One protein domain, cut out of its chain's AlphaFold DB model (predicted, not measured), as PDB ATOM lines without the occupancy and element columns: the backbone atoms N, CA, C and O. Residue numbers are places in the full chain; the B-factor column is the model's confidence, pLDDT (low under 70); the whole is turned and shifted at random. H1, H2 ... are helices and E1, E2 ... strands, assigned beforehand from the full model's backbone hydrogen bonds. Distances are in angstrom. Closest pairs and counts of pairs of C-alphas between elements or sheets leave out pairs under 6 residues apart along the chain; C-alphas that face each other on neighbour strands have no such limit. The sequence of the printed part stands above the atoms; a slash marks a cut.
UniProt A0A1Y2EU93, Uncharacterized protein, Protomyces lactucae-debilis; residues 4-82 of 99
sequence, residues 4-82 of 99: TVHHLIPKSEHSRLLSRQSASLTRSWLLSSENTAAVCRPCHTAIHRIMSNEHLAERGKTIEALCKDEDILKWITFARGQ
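This is residues 4 to 82 of the 99 residues of an uncharacterized protein of Protomyces lactucae-debilis (UniProt A0A1Y2EU93). A rod-shaped body of short helices and one small two-strand ribbon: H1 and H2 make one end, H3 and H6 lie side by side toward the other, and the ribbon of E1 and E2 lies between them along the rod, as do H4 and H5, with H3 following straight on from E2. Residues 19 to 24 stick out at the H1 end. The printed part has 79 residues, running E1, H1, H2, E2, H3, H4, H5, H6, with E1 and E2 antiparallel; the class is mostly helix. It is compact, with a radius of gyration of the C-alphas of 13.1 A, and spans 43 by 20 by 18 A.

Find C-alpha 4 at (-8.577, 38.606, 56.705), where E1, residues 4 to 7, begins. Next come H1, residues 11 to 19, 13.6 A long, and H2, residues 27 to 30. E2, residues 36 to 40, covers 13.0 A; H3, residues 41 to 50, covers 14.4 A. Then find H4, residues 53 to 58, H5, residues 63 to 68, and H6, residues 70 to 80, which runs 15.3 A to C-alpha 80 at (6.238, 29.503, 52.663).

Between E1 and E2, look for N 6 and O 37, within hydrogen-bond range at 2.8 A. H3 and H6 touch at a shallow tilt of 24 degrees, opposite ways; their closest C-alphas, Ile 50 and Asp 71, are 6.9 A apart. H1 touches H4 at a steep tilt of 46 degrees, closest at the C-alphas of Glu 13 and Ala 57, 6.6 A. H1 and H2 only just touch, with 3 pairs of C-alphas within 8 A, the closest His 14 and Leu 30. H5 and H6 are close but not clearly touching, with the C-alphas of Cys 67 and Leu 73 6.3 A apart. Every O i to N i+4 pair is within hydrogen-bond range in H3, H4, H5 and H6, and 3 of 5 are in H1; H2 is too short for one.

The C-alphas of Ala 23 and Gln 82, the two farthest apart, are 44.0 A apart. The printed part has no cut and no long link. Residues 21 to 24 are under pLDDT 70.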
ATOM      1  N   THR A   4      -8.106  37.243  56.490       92.69
ATOM      2  CA  THR A   4      -8.577  38.606  56.705       92.69
ATOM      3  C   THR A   4      -8.861  39.241  55.356       92.69
ATOM      4  O   THR A   4      -8.163  38.955  54.384       92.69
ATOM      5  N   VAL A   5      -9.866  40.109  55.303       94.31
ATOM      6  CA  VAL A   5     -10.145  40.907  54.109       94.31
ATOM      7  C   VAL A   5      -9.109  42.025  54.023       94.31
ATOM      8  O   VAL A   5      -8.985  42.832  54.944       94.31
ATOM      9  N   HIS A   6      -8.364  42.060  52.925       93.88
ATOM     10  CA  HIS A   6      -7.459  43.139  52.556       93.88
ATOM     11  C   HIS A   6      -8.071  43.931  51.401       93.88
ATOM     12  O   HIS A   6      -8.497  43.351  50.405       93.88
ATOM     13  N   HIS A   7      -8.114  45.253  51.526       94.00
ATOM     14  CA  HIS A   7      -8.569  46.127  50.450       94.00
ATOM     15  C   HIS A   7      -7.394  46.419  49.518       94.00
ATOM     16  O   HIS A   7      -6.427  47.043  49.945       94.00
ATOM     17  N   LEU A   8      -7.478  45.975  48.261       92.88
ATOM     18  CA  LEU A   8      -6.420  46.186  47.262       92.88
ATOM     19  C   LEU A   8      -6.232  47.675  46.960       92.88
ATOM     20  O   LEU A   8      -5.113  48.147  46.792       92.88
ATOM     21  N   ILE A   9      -7.335  48.426  46.984       92.50
ATOM     22  CA  ILE A   9      -7.329  49.885  47.007       92.50
ATOM     23  C   ILE A   9      -7.697  50.328  48.431       92.50
ATOM     24  O   ILE A   9      -8.868  50.202  48.817       92.50
ATOM     25  N   PRO A  10      -6.740  50.836  49.230       92.88
ATOM     26  CA  PRO A  10      -6.985  51.195  50.623       92.88
ATOM     27  C   PRO A  10      -8.109  52.219  50.770       92.88
ATOM     28  O   PRO A  10      -8.185  53.195  50.026       92.88
ATOM     29  N   LYS A  11      -8.964  52.035  51.783       92.31
ATOM     30  CA  LYS A  11     -10.106  52.931  52.045       92.31
ATOM     31  C   LYS A  11      -9.697  54.386  52.290       92.31
ATOM     32  O   LYS A  11     -10.484  55.278  51.983       92.31
ATOM     33  N   SER A  12      -8.491  54.625  52.817       92.81
ATOM     34  CA  SER A  12      -7.939  55.976  52.997       92.81
ATOM     35  C   SER A  12      -7.765  56.710  51.665       92.81
ATOM     36  O   SER A  12      -7.985  57.914  51.593       92.81
ATOM     37  N   GLU A  13      -7.467  55.972  50.594       91.81
ATOM     38  CA  GLU A  13      -7.193  56.521  49.265       91.81
ATOM     39  C   GLU A  13      -8.460  56.741  48.435       91.81
ATOM     40  O   GLU A  13      -8.413  57.400  47.398       91.81
ATOM     41  N   HIS A  14      -9.617  56.234  48.877       91.00
ATOM     42  CA  HIS A  14     -10.864  56.323  48.108       91.00
ATOM     43  C   HIS A  14     -11.266  57.774  47.849       91.00
ATOM     44  O   HIS A  14     -11.610  58.115  46.722       91.00
ATOM     45  N   SER A  15     -11.188  58.641  48.862       90.00
ATOM     46  CA  SER A  15     -11.539  60.058  48.714       90.00
ATOM     47  C   SER A  15     -10.625  60.768  47.712       90.00
ATOM     48  O   SER A  15     -11.118  61.502  46.859       90.00
ATOM     49  N   ARG A  16      -9.311  60.491  47.761       88.50
ATOM     50  CA  ARG A  16      -8.312  61.047  46.831       88.50
ATOM     51  C   ARG A  16      -8.531  60.563  45.395       88.50
ATOM     52  O   ARG A  16      -8.362  61.329  44.452       88.50
ATOM     53  N   LEU A  17      -8.893  59.295  45.208       86.81
ATOM     54  CA  LEU A  17      -9.158  58.737  43.878       86.81
ATOM     55  C   LEU A  17     -10.447  59.295  43.267       86.81
ATOM     56  O   LEU A  17     -10.461  59.631  42.084       86.81
ATOM     57  N   LEU A  18     -11.501  59.443  44.073       88.19
ATOM     58  CA  LEU A  18     -12.776  60.015  43.636       88.19
ATOM     59  C   LEU A  18     -12.646  61.510  43.304       88.19
ATOM     60  O   LEU A  18     -13.200  61.964  42.306       88.19
ATOM     61  N   SER A  19     -11.868  62.274  44.080       85.56
ATOM     62  CA  SER A  19     -11.663  63.709  43.827       85.56
ATOM     63  C   SER A  19     -10.875  63.992  42.543       85.56
ATOM     64  O   SER A  19     -11.054  65.042  41.927       85.56
ATOM     65  N   ARG A  20     -10.028  63.053  42.101       81.44
ATOM     66  CA  ARG A  20      -9.265  63.145  40.844       81.44
ATOM     67  C   ARG A  20     -10.102  62.867  39.584       81.44
ATOM     68  O   ARG A  20      -9.531  62.851  38.501       81.44
ATOM     69  N   GLN A  21     -11.422  62.680  39.715       59.50
ATOM     70  CA  GLN A  21     -12.388  62.625  38.604       59.50
ATOM     71  C   GLN A  21     -12.013  61.637  37.484       59.50
ATOM     72  O   GLN A  21     -12.194  61.910  36.299       59.50
ATOM     73  N   SER A  22     -11.526  60.443  37.837       62.22
ATOM     74  CA  SER A  22     -11.546  59.336  36.876       62.22
ATOM     75  C   SER A  22     -13.006  58.920  36.698       62.22
ATOM     76  O   SER A  22     -13.574  58.289  37.585       62.22
ATOM     77  N   ALA A  23     -13.621  59.302  35.575       57.78
ATOM     78  CA  ALA A  23     -15.042  59.082  35.274       57.78
ATOM     79  C   ALA A  23     -15.514  57.612  35.396       57.78
ATOM     80  O   ALA A  23     -16.713  57.357  35.441       57.78
ATOM     81  N   SER A  24     -14.590  56.648  35.493       68.50
ATOM     82  CA  SER A  24     -14.877  55.223  35.697       68.50
ATOM     83  C   SER A  24     -14.925  54.764  37.160       68.50
ATOM     84  O   SER A  24     -15.314  53.625  37.404       68.50
ATOM     85  N   LEU A  25     -14.518  55.577  38.142       80.94
ATOM     86  CA  LEU A  25     -14.428  55.132  39.538       80.94
ATOM     87  C   LEU A  25     -15.626  55.596  40.365       80.94
ATOM     88  O   LEU A  25     -15.815  56.785  40.606       80.94
ATOM     89  N   THR A  26     -16.398  54.639  40.879       87.19
ATOM     90  CA  THR A  26     -17.460  54.889  41.863       87.19
ATOM     91  C   THR A  26     -17.057  54.363  43.236       87.19
ATOM     92  O   THR A  26     -16.282  53.411  43.369       87.19
ATOM     93  N   ARG A  27     -17.605  54.962  44.301       87.50
ATOM     94  CA  ARG A  27     -17.354  54.501  45.676       87.50
ATOM     95  C   ARG A  27     -17.839  53.065  45.903       87.50
ATOM     96  O   ARG A  27     -17.196  52.327  46.642       87.50
ATOM     97  N   SER A  28     -18.945  52.674  45.271       89.69
ATOM     98  CA  SER A  28     -19.465  51.303  45.327       89.69
ATOM     99  C   SER A  28     -18.513  50.316  44.659       89.69
ATOM    100  O   SER A  28     -18.229  49.273  45.241       89.69
ATOM    101  N   TRP A  29     -17.952  50.668  43.499       89.06
ATOM    102  CA  TRP A  29     -16.950  49.844  42.829       89.06
ATOM    103  C   TRP A  29     -15.685  49.687  43.683       89.06
ATOM    104  O   TRP A  29     -15.237  48.571  43.904       89.06
ATOM    105  N   LEU A  30     -15.164  50.767  44.278       88.56
ATOM    106  CA  LEU A  30     -13.985  50.716  45.164       88.56
ATOM    107  C   LEU A  30     -14.173  49.840  46.418       88.56
ATOM    108  O   LEU A  30     -13.196  49.386  47.016       88.56
ATOM    109  N   LEU A  31     -15.420  49.633  46.844       89.44
ATOM    110  CA  LEU A  31     -15.785  48.796  47.988       89.44
ATOM    111  C   LEU A  31     -16.253  47.393  47.579       89.44
ATOM    112  O   LEU A  31     -16.581  46.600  48.464       89.44
ATOM    113  N   SER A  32     -16.300  47.090  46.280       89.56
ATOM    114  CA  SER A  32     -16.744  45.793  45.777       89.56
ATOM    115  C   SER A  32     -15.806  44.673  46.228       89.56
ATOM    116  O   SER A  32     -14.628  44.891  46.528       89.56
ATOM    117  N   SER A  33     -16.326  43.446  46.243       87.88
ATOM    118  CA  SER A  33     -15.538  42.251  46.553       87.88
ATOM    119  C   SER A  33     -14.371  42.041  45.584       87.88
ATOM    120  O   SER A  33     -13.351  41.499  45.994       87.88
ATOM    121  N   GLU A  34     -14.485  42.516  44.340       86.50
ATOM    122  CA  GLU A  34     -13.429  42.456  43.315       86.50
ATOM    123  C   GLU A  34     -12.190  43.277  43.704       86.50
ATOM    124  O   GLU A  34     -11.068  42.915  43.365       86.50
ATOM    125  N   ASN A  35     -12.381  44.352  44.477       89.50
ATOM    126  CA  ASN A  35     -11.308  45.201  45.000       89.50
ATOM    127  C   ASN A  35     -10.822  44.760  46.392       89.50
ATOM    128  O   ASN A  35     -10.158  45.514  47.119       89.50
ATOM    129  N   THR A  36     -11.149  43.529  46.787       93.12
ATOM    130  CA  THR A  36     -10.710  42.930  48.046       93.12
ATOM    131  C   THR A  36     -10.098  41.558  47.834       93.12
ATOM    132  O   THR A  36     -10.450  40.833  46.914       93.12
ATOM    133  N   ALA A  37      -9.190  41.181  48.727       93.44
ATOM    134  CA  ALA A  37      -8.575  39.869  48.737       93.44
ATOM    135  C   ALA A  37      -8.639  39.241  50.126       93.44
ATOM    136  O   ALA A  37      -8.395  39.901  51.138       93.44
ATOM    137  N   ALA A  38      -8.916  37.940  50.175       94.06
ATOM    138  CA  ALA A  38      -8.776  37.158  51.392       94.06
ATOM    139  C   ALA A  38      -7.307  36.746  51.553       94.06
ATOM    140  O   ALA A  38      -6.803  35.903  50.815       94.06
ATOM    141  N   VAL A  39      -6.615  37.338  52.524       92.38
ATOM    142  CA  VAL A  39      -5.195  37.065  52.778       92.38
ATOM    143  C   VAL A  39      -4.972  36.582  54.199       92.38
ATOM    144  O   VAL A  39      -5.694  36.938  55.133       92.38
ATOM    145  N   CYS A  40      -3.931  35.775  54.376       90.00
ATOM    146  CA  CYS A  40      -3.500  35.345  55.693       90.00
ATOM    147  C   CYS A  40      -3.113  36.560  56.549       90.00
ATOM    148  O   CYS A  40      -2.544  37.523  56.042       90.00
ATOM    149  N   ARG A  41      -3.373  36.533  57.858       87.56
ATOM    150  CA  ARG A  41      -3.020  37.660  58.738       87.56
ATOM    151  C   ARG A  41      -1.551  38.129  58.653       87.56
ATOM    152  O   ARG A  41      -1.353  39.332  58.542       87.56
ATOM    153  N   PRO A  42      -0.523  37.257  58.655       89.38
ATOM    154  CA  PRO A  42       0.853  37.732  58.494       89.38
ATOM    155  C   PRO A  42       1.115  38.326  57.103       89.38
ATOM    156  O   PRO A  42       1.895  39.263  56.983       89.38
ATOM    157  N   CYS A  43       0.427  37.833  56.069       90.69
ATOM    158  CA  CYS A  43       0.450  38.410  54.728       90.69
ATOM    159  C   CYS A  43      -0.138  39.830  54.742       90.69
ATOM    160  O   CYS A  43       0.472  40.743  54.206       90.69
ATOM    161  N   HIS A  44      -1.275  40.025  55.416       92.88
ATOM    162  CA  HIS A  44      -1.914  41.332  55.582       92.88
ATOM    163  C   HIS A  44      -0.950  42.353  56.198       92.88
ATOM    164  O   HIS A  44      -0.747  43.433  55.650       92.88
ATOM    165  N   THR A  45      -0.327  42.001  57.327       90.75
ATOM    166  CA  THR A  45       0.641  42.874  58.004       90.75
ATOM    167  C   THR A  45       1.853  43.162  57.120       90.75
ATOM    168  O   THR A  45       2.336  44.289  57.099       90.75
ATOM    169  N   ALA A  46       2.348  42.163  56.386       92.62
ATOM    170  CA  ALA A  46       3.495  42.337  55.505       92.62
ATOM    171  C   ALA A  46       3.195  43.266  54.325       92.62
ATOM    172  O   ALA A  46       4.010  44.139  54.053       92.62
ATOM    173  N   ILE A  47       2.027  43.142  53.685       93.81
ATOM    174  CA  ILE A  47       1.624  44.014  52.571       93.81
ATOM    175  C   ILE A  47       1.675  45.484  53.003       93.81
ATOM    176  O   ILE A  47       2.357  46.274  52.362       93.81
ATOM    177  N   HIS A  48       1.062  45.829  54.138       92.75
ATOM    178  CA  HIS A  48       1.078  47.205  54.655       92.75
ATOM    179  C   HIS A  48       2.428  47.655  55.233       92.75
ATOM    180  O   HIS A  48       2.637  48.845  55.453       92.75
ATOM    181  N   ARG A  49       3.347  46.725  55.514       92.50
ATOM    182  CA  ARG A  49       4.717  47.053  55.929       92.50
ATOM    183  C   ARG A  49       5.629  47.320  54.731       92.50
ATOM    184  O   ARG A  49       6.548  48.121  54.853       92.50
ATOM    185  N   ILE A  50       5.408  46.613  53.625       93.69
ATOM    186  CA  ILE A  50       6.219  46.688  52.403       93.69
ATOM    187  C   ILE A  50       5.733  47.838  51.517       93.69
ATOM    188  O   ILE A  50       6.539  48.623  51.028       93.69
ATOM    189  N   MET A  51       4.417  47.971  51.342       92.06
ATOM    190  CA  MET A  51       3.810  48.989  50.492       92.06
ATOM    191  C   MET A  51       2.974  49.962  51.322       92.06
ATOM    192  O   MET A  51       2.116  49.555  52.107       92.06
ATOM    193  N   SER A  52       3.195  51.261  51.110       92.94
ATOM    194  CA  SER A  52       2.331  52.298  51.675       92.94
ATOM    195  C   SER A  52       0.951  52.276  51.012       92.94
ATOM    196  O   SER A  52       0.762  51.699  49.935       92.94
ATOM    197  N   ASN A  53      -0.028  52.936  51.634       92.38
ATOM    198  CA  ASN A  53      -1.384  52.984  51.090       92.38
ATOM    199  C   ASN A  53      -1.428  53.681  49.722       92.38
ATOM    200  O   ASN A  53      -2.158  53.251  48.831       92.38
ATOM    201  N   GLU A  54      -0.606  54.710  49.533       89.94
ATOM    202  CA  GLU A  54      -0.463  55.436  48.275       89.94
ATOM    203  C   GLU A  54       0.123  54.527  47.187       89.94
ATOM    204  O   GLU A  54      -0.428  54.452  46.088       89.94
ATOM    205  N   HIS A  55       1.181  53.768  47.504       90.94
ATOM    206  CA  HIS A  55       1.775  52.805  46.572       90.94
ATOM    207  C   HIS A  55       0.798  51.684  46.193       90.94
ATOM    208  O   HIS A  55       0.725  51.306  45.022       90.94
ATOM    209  N   LEU A  56       0.007  51.180  47.147       91.94
ATOM    210  CA  LEU A  56      -1.051  50.200  46.879       91.94
ATOM    211  C   LEU A  56      -2.117  50.770  45.938       91.94
ATOM    212  O   LEU A  56      -2.465  50.139  44.941       91.94
ATOM    213  N   ALA A  57      -2.580  51.993  46.199       88.19
ATOM    214  CA  ALA A  57      -3.578  52.646  45.363       88.19
ATOM    215  C   ALA A  57      -3.076  52.997  43.959       88.19
ATOM    216  O   ALA A  57      -3.896  53.166  43.061       88.19
ATOM    217  N   GLU A  58      -1.768  53.120  43.737       86.19
ATOM    218  CA  GLU A  58      -1.208  53.461  42.427       86.19
ATOM    219  C   GLU A  58      -0.772  52.227  41.637       86.19
ATOM    220  O   GLU A  58      -1.118  52.109  40.458       86.19
ATOM    221  N   ARG A  59      -0.065  51.295  42.285       82.50
ATOM    222  CA  ARG A  59       0.588  50.144  41.644       82.50
ATOM    223  C   ARG A  59       0.043  48.789  42.099       82.50
ATOM    224  O   ARG A  59       0.075  47.855  41.314       82.50
ATOM    225  N   GLY A  60      -0.493  48.678  43.315       79.12
ATOM    226  CA  GLY A  60      -0.929  47.417  43.943       79.12
ATOM    227  C   GLY A  60      -2.426  47.098  43.832       79.12
ATOM    228  O   GLY A  60      -2.969  46.422  44.700       79.12
ATOM    229  N   LYS A  61      -3.113  47.582  42.790       85.62
ATOM    230  CA  LYS A  61      -4.584  47.501  42.668       85.62
ATOM    231  C   LYS A  61      -5.137  46.085  42.455       85.62
ATOM    232  O   LYS A  61      -6.342  45.896  42.571       85.62
ATOM    233  N   THR A  62      -4.290  45.111  42.122       91.12
ATOM    234  CA  THR A  62      -4.690  43.712  41.906       91.12
ATOM    235  C   THR A  62      -3.733  42.750  42.600       91.12
ATOM    236  O   THR A  62      -2.596  43.107  42.920       91.12
ATOM    237  N   ILE A  63      -4.170  41.506  42.810       90.81
ATOM    238  CA  ILE A  63      -3.309  40.445  43.354       90.81
ATOM    239  C   ILE A  63      -2.107  40.189  42.448       90.81
ATOM    240  O   ILE A  63      -0.989  40.038  42.933       90.81
ATOM    241  N   GLU A  64      -2.307  40.188  41.134       90.94
ATOM    242  CA  GLU A  64      -1.240  39.977  40.159       90.94
ATOM    243  C   GLU A  64      -0.195  41.086  40.252       90.94
ATOM    244  O   GLU A  64       0.993  40.817  40.101       90.94
ATOM    245  N   ALA A  65      -0.619  42.323  40.521       91.50
ATOM    246  CA  ALA A  65       0.294  43.436  40.712       91.50
ATOM    247  C   ALA A  65       1.113  43.291  42.004       91.50
ATOM    248  O   ALA A  65       2.325  43.483  41.969       91.50
ATOM    249  N   LEU A  66       0.488  42.863  43.108       91.19
ATOM    250  CA  LEU A  66       1.203  42.548  44.352       91.19
ATOM    251  C   LEU A  66       2.218  41.415  44.151       91.19
ATOM    252  O   LEU A  66       3.337  41.495  44.639       91.19
ATOM    253  N   CYS A  67       1.856  40.377  43.397       89.50
ATOM    254  CA  CYS A  67       2.740  39.247  43.108       89.50
ATOM    255  C   CYS A  67       3.884  39.579  42.137       89.50
ATOM    256  O   CYS A  67       4.789  38.764  41.989       89.50
ATOM    257  N   LYS A  68       3.853  40.731  41.459       92.12
ATOM    258  CA  LYS A  68       4.967  41.216  40.627       92.12
ATOM    259  C   LYS A  68       5.989  42.024  41.424       92.12
ATOM    260  O   LYS A  68       7.086  42.244  40.923       92.12
ATOM    261  N   ASP A  69       5.633  42.474  42.623       93.25
ATOM    262  CA  ASP A  69       6.533  43.231  43.482       93.25
ATOM    263  C   ASP A  69       7.593  42.309  44.105       93.25
ATOM    264  O   ASP A  69       7.285  41.275  44.706       93.25
ATOM    265  N   GLU A  70       8.865  42.675  43.945       94.38
ATOM    266  CA  GLU A  70       9.990  41.843  44.374       94.38
ATOM    267  C   GLU A  70      10.044  41.661  45.894       94.38
ATOM    268  O   GLU A  70      10.414  40.587  46.377       94.38
ATOM    269  N   ASP A  71       9.663  42.675  46.671       94.12
ATOM    270  CA  ASP A  71       9.723  42.609  48.129       94.12
ATOM    271  C   ASP A  71       8.565  41.782  48.693       94.12
ATOM    272  O   ASP A  71       8.754  40.990  49.625       94.12
ATOM    273  N   ILE A  72       7.391  41.857  48.057       93.56
ATOM    274  CA  ILE A  72       6.287  40.927  48.319       93.56
ATOM    275  C   ILE A  72       6.699  39.484  47.984       93.56
ATOM    276  O   ILE A  72       6.454  38.578  48.786       93.56
ATOM    277  N   LEU A  73       7.372  39.241  46.855       94.12
ATOM    278  CA  LEU A  73       7.847  37.902  46.478       94.12
ATOM    279  C   LEU A  73       8.887  37.341  47.457       94.12
ATOM    280  O   LEU A  73       8.811  36.162  47.830       94.12
ATOM    281  N   LYS A  74       9.826  38.171  47.926       94.81
ATOM    282  CA  LYS A  74      10.785  37.797  48.981       94.81
ATOM    283  C   LYS A  74      10.055  37.402  50.262       94.81
ATOM    284  O   LYS A  74      10.367  36.363  50.849       94.81
ATOM    285  N   TRP A  75       9.043  38.176  50.665       93.50
ATOM    286  CA  TRP A  75       8.210  37.844  51.818       93.50
ATOM    287  C   TRP A  75       7.475  36.515  51.638       93.50
ATOM    288  O   TRP A  75       7.522  35.672  52.532       93.50
ATOM    289  N   ILE A  76       6.823  36.295  50.492       92.62
ATOM    290  CA  ILE A  76       6.103  35.047  50.201       92.62
ATOM    291  C   ILE A  76       7.062  33.855  50.262       92.62
ATOM    292  O   ILE A  76       6.744  32.843  50.887       92.62
ATOM    293  N   THR A  77       8.246  33.976  49.664       93.88
ATOM    294  CA  THR A  77       9.272  32.923  49.669       93.88
ATOM    295  C   THR A  77       9.699  32.572  51.092       93.88
ATOM    296  O   THR A  77       9.701  31.399  51.466       93.88
ATOM    297  N   PHE A  78       9.968  33.583  51.922       91.81
ATOM    298  CA  PHE A  78      10.260  33.388  53.339       91.81
ATOM    299  C   PHE A  78       9.086  32.734  54.086       91.81
ATOM    300  O   PHE A  78       9.281  31.761  54.819       91.81
ATOM    301  N   ALA A  79       7.869  33.249  53.888       89.75
ATOM    302  CA  ALA A  79       6.664  32.835  54.596       89.75
ATOM    303  C   ALA A  79       6.279  31.379  54.301       89.75
ATOM    304  O   ALA A  79       5.835  30.678  55.210       89.75
ATOM    305  N   ARG A  80       6.497  30.898  53.069       88.62
ATOM    306  CA  ARG A  80       6.238  29.503  52.663       88.62
ATOM    307  C   ARG A  80       7.072  28.486  53.443       88.62
ATOM    308  O   ARG A  80       6.608  27.373  53.657       88.62
ATOM    309  N   GLY A  81       8.272  28.866  53.886       87.06
ATOM    310  CA  GLY A  81       9.141  28.014  54.704       87.06
ATOM    311  C   GLY A  81       8.817  28.031  56.203       87.06
ATOM    312  O   GLY A  81       9.405  27.260  56.962       87.06
ATOM    313  N   GLN A  82       7.911  28.902  56.661       84.44
ATOM    314  CA  GLN A  82       7.622  29.050  58.087       84.44
ATOM    315  C   GLN A  82       6.581  28.041  58.570       84.44
ATOM    316  O   GLN A  82       5.517  27.867  57.975       84.44
TER     317      GLN A  82